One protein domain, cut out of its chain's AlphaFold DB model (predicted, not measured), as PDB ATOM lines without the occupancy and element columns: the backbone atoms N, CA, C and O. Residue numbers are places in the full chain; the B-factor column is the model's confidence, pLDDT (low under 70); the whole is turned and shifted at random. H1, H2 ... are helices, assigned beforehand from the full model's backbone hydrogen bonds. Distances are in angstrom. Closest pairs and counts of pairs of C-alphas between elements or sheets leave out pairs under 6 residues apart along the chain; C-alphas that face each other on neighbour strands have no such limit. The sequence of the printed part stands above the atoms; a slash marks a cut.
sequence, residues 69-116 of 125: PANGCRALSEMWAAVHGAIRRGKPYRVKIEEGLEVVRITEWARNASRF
ATOM      1  N   PRO A  69      24.532  91.235 165.465       69.69
ATOM      2  CA  PRO A  69      23.377  91.653 164.682       69.69
ATOM      3  C   PRO A  69      22.078  91.248 165.391       69.69
ATOM      4  O   PRO A  69      21.829  90.067 165.651       69.69
ATOM      5  N   ALA A  70      21.231  92.239 165.683       74.06
ATOM      6  CA  ALA A  70      19.976  92.056 166.417       74.06
ATOM      7  C   ALA A  70      18.975  91.137 165.690       74.06
ATOM      8  O   ALA A  70      18.121  90.522 166.323       74.06
ATOM      9  N   ASN A  71      19.104  91.000 164.366       72.75
ATOM     10  CA  ASN A  71      18.250  90.154 163.528       72.75
ATOM     11  C   ASN A  71      18.677  88.672 163.489       72.75
ATOM     12  O   ASN A  71      18.082  87.876 162.761       72.75
ATOM     13  N   GLY A  72      19.703  88.288 164.256       70.88
ATOM     14  CA  GLY A  72      20.121  86.897 164.406       70.88
ATOM     15  C   GLY A  72      20.837  86.296 163.193       70.88
ATOM     16  O   GLY A  72      21.072  85.091 163.199       70.88
ATOM     17  N   CYS A  73      21.208  87.085 162.177       69.81
ATOM     18  CA  CYS A  73      22.050  86.625 161.067       69.81
ATOM     19  C   CYS A  73      23.480  86.355 161.558       69.81
ATOM     20  O   CYS A  73      24.193  87.290 161.914       69.81
ATOM     21  N   ARG A  74      23.927  85.094 161.580       70.19
ATOM     22  CA  ARG A  74      25.226  84.723 162.181       70.19
ATOM     23  C   ARG A  74      26.314  84.397 161.165       70.19
ATOM     24  O   ARG A  74      27.492  84.410 161.526       70.19
ATOM     25  N   ALA A  75      25.948  84.117 159.915       70.00
ATOM     26  CA  ALA A  75      26.900  83.813 158.854       70.00
ATOM     27  C   ALA A  75      26.536  84.466 157.515       70.00
ATOM     28  O   ALA A  75      25.373  84.531 157.125       70.00
ATOM     29  N   LEU A  76      27.562  84.853 156.748       65.94
ATOM     30  CA  LEU A  76      27.404  85.358 155.378       65.94
ATOM     31  C   LEU A  76      26.698  84.344 154.461       65.94
ATOM     32  O   LEU A  76      25.976  84.732 153.552       65.94
ATOM     33  N   SER A  77      26.855  83.038 154.705       70.06
ATOM     34  CA  SER A  77      26.146  81.994 153.952       70.06
ATOM     35  C   SER A  77      24.625  82.063 154.117       70.06
ATOM     36  O   SER A  77      23.897  81.683 153.199       70.06
ATOM     37  N   GLU A  78      24.127  82.595 155.238       81.75
ATOM     38  CA  GLU A  78      22.693  82.803 155.446       81.75
ATOM     39  C   GLU A  78      22.123  83.871 154.507       81.75
ATOM     40  O   GLU A  78      20.932  83.825 154.197       81.75
ATOM     41  N   MET A  79      22.960  84.786 154.000       84.19
ATOM     42  CA  MET A  79      22.557  85.807 153.030       84.19
ATOM     43  C   MET A  79      21.962  85.160 151.779       84.19
ATOM     44  O   MET A  79      20.872  85.532 151.364       84.19
ATOM     45  N   TRP A  80      22.618  84.149 151.202       85.69
ATOM     46  CA  TRP A  80      22.124  83.506 149.980       85.69
ATOM     47  C   TRP A  80      20.791  82.791 150.197       85.69
ATOM     48  O   TRP A  80      19.895  82.874 149.357       85.69
ATOM     49  N   ALA A  81      20.623  82.145 151.354       88.50
ATOM     50  CA  ALA A  81      19.353  81.539 151.735       88.50
ATOM     51  C   ALA A  81      18.252  82.597 151.931       88.50
ATOM     52  O   ALA A  81      17.111  82.380 151.511       88.50
ATOM     53  N   ALA A  82      18.587  83.748 152.524       88.75
ATOM     54  CA  ALA A  82      17.670  84.871 152.688       88.75
ATOM     55  C   ALA A  82      17.272  85.484 151.334       88.75
ATOM     56  O   ALA A  82      16.084  85.699 151.098       88.75
ATOM     57  N   VAL A  83      18.231  85.685 150.424       91.00
ATOM     58  CA  VAL A  83      18.001  86.233 149.073       91.00
ATOM     59  C   VAL A  83      17.098  85.298 148.281       91.00
ATOM     60  O   VAL A  83      16.075  85.723 147.747       91.00
ATOM     61  N   HIS A  84      17.417  84.001 148.267       93.06
ATOM     62  CA  HIS A  84      16.569  82.999 147.630       93.06
ATOM     63  C   HIS A  84      15.157  82.991 148.239       93.06
ATOM     64  O   HIS A  84      14.167  82.947 147.511       93.06
ATOM     65  N   GLY A  85      15.042  83.036 149.569       93.75
ATOM     66  CA  GLY A  85      13.757  83.069 150.269       93.75
ATOM     67  C   GLY A  85      12.892  84.271 149.887       93.75
ATOM     68  O   GLY A  85      11.695  84.100 149.663       93.75
ATOM     69  N   ALA A  86      13.491  85.453 149.765       93.81
ATOM     70  CA  ALA A  86      12.773  86.655 149.364       93.81
ATOM     71  C   ALA A  86      12.333  86.600 147.900       93.81
ATOM     72  O   ALA A  86      11.145  86.716 147.612       93.81
ATOM     73  N   ILE A  87      13.264  86.325 146.984       95.44
ATOM     74  CA  ILE A  87      12.995  86.382 145.542       95.44
ATOM     75  C   ILE A  87      12.081  85.240 145.089       95.44
ATOM     76  O   ILE A  87      11.174  85.448 144.291       95.44
ATOM     77  N   ARG A  88      12.321  84.011 145.563       97.56
ATOM     78  CA  ARG A  88      11.622  82.817 145.052       97.56
ATOM     79  C   ARG A  88      10.392  82.426 145.851       97.56
ATOM     80  O   ARG A  88       9.576  81.666 145.345       97.56
ATOM     81  N   ARG A  89      10.293  82.851 147.112       96.25
ATOM     82  CA  ARG A  89       9.245  82.383 148.035       96.25
ATOM     83  C   ARG A  89       8.447  83.519 148.674       96.25
ATOM     84  O   ARG A  89       7.660  83.238 149.569       96.25
ATOM     85  N   GLY A  90       8.678  84.772 148.271       94.81
ATOM     86  CA  GLY A  90       7.975  85.941 148.807       94.81
ATOM     87  C   GLY A  90       8.173  86.151 150.311       94.81
ATOM     88  O   GLY A  90       7.368  86.826 150.947       94.81
ATOM     89  N   LYS A  91       9.207  85.545 150.915       93.75
ATOM     90  CA  LYS A  91       9.480  85.732 152.342       93.75
ATOM     91  C   LYS A  91      10.011  87.148 152.574       93.75
ATOM     92  O   LYS A  91      10.850  87.593 151.792       93.75
ATOM     93  N   PRO A  92       9.617  87.834 153.657       90.56
ATOM     94  CA  PRO A  92      10.251  89.091 154.028       90.56
ATOM     95  C   PRO A  92      11.771  88.923 154.117       90.56
ATOM     96  O   PRO A  92      12.264  87.957 154.713       90.56
ATOM     97  N   TYR A  93      12.514  89.839 153.495       89.25
ATOM     98  CA  TYR A  93      13.966  89.833 153.606       89.25
ATOM     99  C   TYR A  93      14.373  90.203 155.038       89.25
ATOM    100  O   TYR A  93      13.709  91.000 155.697       89.25
ATOM    101  N   ARG A  94      15.446  89.582 155.541       83.50
ATOM    102  CA  ARG A  94      15.839  89.701 156.958       83.50
ATOM    103  C   ARG A  94      16.399  91.072 157.329       83.50
ATOM    104  O   ARG A  94      16.366  91.424 158.500       83.50
ATOM    105  N   VAL A  95      16.936  91.789 156.344       85.31
ATOM    106  CA  VAL A  95      17.435  93.156 156.500       85.31
ATOM    107  C   VAL A  95      16.381  94.099 155.940       85.31
ATOM    108  O   VAL A  95      16.007  93.981 154.771       85.31
ATOM    109  N   LYS A  96      15.882  95.001 156.775       86.94
ATOM    110  CA  LYS A  96      14.897  96.005 156.382       86.94
ATOM    111  C   LYS A  96      15.574  97.174 155.672       86.94
ATOM    112  O   LYS A  96      16.770  97.415 155.843       86.94
ATOM    113  N   ILE A  97      14.803  97.931 154.894       90.12
ATOM    114  CA  ILE A  97      15.341  99.102 154.194       90.12
ATOM    115  C   ILE A  97      15.854 100.154 155.185       90.12
ATOM    116  O   ILE A  97      16.886 100.768 154.936       90.12
ATOM    117  N   GLU A  98      15.208 100.300 156.344       91.38
ATOM    118  CA  GLU A  98      15.604 101.244 157.389       91.38
ATOM    119  C   GLU A  98      16.989 100.909 157.961       91.38
ATOM    120  O   GLU A  98      17.788 101.809 158.204       91.38
ATOM    121  N   GLU A  99      17.313  99.619 158.104       88.19
ATOM    122  CA  GLU A  99      18.650  99.175 158.521       88.19
ATOM    123  C   GLU A  99      19.704  99.526 157.457       88.19
ATOM    124  O   GLU A  99      20.821  99.918 157.791       88.19
ATOM    125  N   GLY A 100      19.346  99.446 156.171       89.31
ATOM    126  CA  GLY A 100      20.205  99.892 155.071       89.31
ATOM    127  C   GLY A 100      20.423 101.410 155.058       89.31
ATOM    128  O   GLY A 100      21.547 101.871 154.861       89.31
ATOM    129  N   LEU A 101      19.372 102.193 155.313       94.75
ATOM    130  CA  LEU A 101      19.459 103.653 155.412       94.75
ATOM    131  C   LEU A 101      20.331 104.096 156.592       94.75
ATOM    132  O   LEU A 101      21.067 105.076 156.477       94.75
ATOM    133  N   GLU A 102      20.311 103.350 157.695       93.81
ATOM    134  CA  GLU A 102      21.158 103.635 158.852       93.81
ATOM    135  C   GLU A 102      22.651 103.471 158.531       93.81
ATOM    136  O   GLU A 102      23.467 104.297 158.945       93.81
ATOM    137  N   VAL A 103      23.019 102.478 157.711       92.38
ATOM    138  CA  VAL A 103      24.397 102.338 157.214       92.38
ATOM    139  C   VAL A 103      24.812 103.576 156.421       92.38
ATOM    140  O   VAL A 103      25.890 104.111 156.668       92.38
ATOM    141  N   VAL A 104      23.959 104.064 155.513       95.44
ATOM    142  CA  VAL A 104      24.238 105.272 154.714       95.44
ATOM    143  C   VAL A 104      24.416 106.495 155.611       95.44
ATOM    144  O   VAL A 104      25.365 107.258 155.446       95.44
ATOM    145  N   ARG A 105      23.537 106.672 156.601       96.44
ATOM    146  CA  ARG A 105      23.616 107.789 157.548       96.44
ATOM    147  C   ARG A 105      24.935 107.777 158.330       96.44
ATOM    148  O   ARG A 105      25.569 108.824 158.480       96.44
ATOM    149  N   ILE A 106      25.352 106.611 158.827       94.44
ATOM    150  CA  ILE A 106      26.591 106.456 159.604       94.44
ATOM    151  C   ILE A 106      27.828 106.662 158.724       94.44
ATOM    152  O   ILE A 106      28.763 107.342 159.150       94.44
ATOM    153  N   THR A 107      27.860 106.112 157.507       94.06
ATOM    154  CA  THR A 107      29.016 106.272 156.608       94.06
ATOM    155  C   THR A 107      29.163 107.709 156.122       94.06
ATOM    156  O   THR A 107      30.285 108.210 156.053       94.06
ATOM    157  N   GLU A 108      28.055 108.409 155.882       93.69
ATOM    158  CA  GLU A 108      28.058 109.831 155.540       93.69
ATOM    159  C   GLU A 108      28.577 110.689 156.703       93.69
ATOM    160  O   GLU A 108      29.430 111.560 156.511       93.69
ATOM    161  N   TRP A 109      28.130 110.399 157.932       94.62
ATOM    162  CA  TRP A 109      28.667 111.039 159.133       94.62
ATOM    163  C   TRP A 109      30.177 110.801 159.273       94.62
ATOM    164  O   TRP A 109      30.928 111.756 159.467       94.62
ATOM    165  N   ALA A 110      30.637 109.554 159.116       92.56
ATOM    166  CA  ALA A 110      32.051 109.202 159.222       92.56
ATOM    167  C   ALA A 110      32.895 109.922 158.160       92.56
ATOM    168  O   ALA A 110      33.946 110.480 158.478       92.56
ATOM    169  N   ARG A 111      32.413 109.978 156.913       89.38
ATOM    170  CA  ARG A 111      33.050 110.728 155.827       89.38
ATOM    171  C   ARG A 111      33.199 112.202 156.202       89.38
ATOM    172  O   ARG A 111      34.316 112.714 156.181       89.38
ATOM    173  N   ASN A 112      32.113 112.852 156.617       90.12
ATOM    174  CA  ASN A 112      32.119 114.272 156.977       90.12
ATOM    175  C   ASN A 112      33.026 114.558 158.192       90.12
ATOM    176  O   ASN A 112      33.738 115.561 158.210       90.12
ATOM    177  N   ALA A 113      33.064 113.656 159.178       93.06
ATOM    178  CA  ALA A 113      33.923 113.776 160.358       93.06
ATOM    179  C   ALA A 113      35.415 113.519 160.062       93.06
ATOM    180  O   ALA A 113      36.282 114.108 160.707       93.06
ATOM    181  N   SER A 114      35.729 112.666 159.081       88.75
ATOM    182  CA  SER A 114      37.102 112.230 158.778       88.75
ATOM    183  C   SER A 114      37.992 113.299 158.138       88.75
ATOM    184  O   SER A 114      39.201 113.096 158.039       88.75
ATOM    185  N   ARG A 115      37.417 114.418 157.668       84.25
ATOM    186  CA  ARG A 115      38.099 115.430 156.831       84.25
ATOM    187  C   ARG A 115      38.757 114.848 155.569       84.25
ATOM    188  O   ARG A 115      39.596 115.508 154.960       84.25
ATOM    189  N   PHE A 116      38.403 113.622 155.179       81.75
ATOM    190  CA  PHE A 116      38.898 113.009 153.958       81.75
ATOM    191  C   PHE A 116      38.376 113.786 152.750       81.75
ATOM    192  O   PHE A 116      37.167 113.922 152.563       81.75
TER     193      PHE A 116
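AT A GLANCE: This is residues 69 to 116 of the 125 residues of an uncharacterized protein of Lentisphaerae bacterium (UniProt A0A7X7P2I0). What shape would a first look give? One long helix, H2, sticks out as a free arm from a smaller part made of the shorter helix H1 and the link that turns back after it, with residues 69 to 76 before H1. The two helices do not pack together as a bundle. What is it made of? The printed part has 48 residues, with two named helices in the order H1, H2 and no named strand, and its class is all helix. Is it compact? It is only just loose, close to extended, with a radius of gyration of the C-alphas of 14.3 A and spans of 44 by 19 by 18 A.

HOW THE PARTS SIT: Which residues stand free? Residues 97 to 116 stand free, of which 97 to 113 belong to H2: none of them has a C-alpha within 10 A that is 8 or more residues away along the chain. How does the other helix stand to it? H1, residues 77 to 89, and H2 are apart, with no C-alpha of the one within 8 A of the other. What do the backbone N and O atoms show? Every O i to N i+4 pair in H2 is within hydrogen-bond range, and 8 of 9 are in H1.

IN THESE COORDINATES: Where is H2? It runs from Ile 97, C-alpha at (15.341, 99.102, 154.194), to Ala 113, C-alpha at (33.923, 113.776, 160.358), 24.5 A from first to last C-alpha. Where is H1? It begins at Ser 77, C-alpha at (26.146, 81.994, 153.952), and ends at Arg 89, with 17.9 A from first to last C-alpha.

THE WHOLE: How large is it? The two C-alphas farthest apart, those of Arg 89 and Arg 115, are 44.7 A apart. Is the printed part whole? It has no cut, and the link from H1 to H2 is short, with 7 residues. Where is confidence low? The mean pLDDT of the printed part is 87.0, and residues 69, 73 and 76 are under 70.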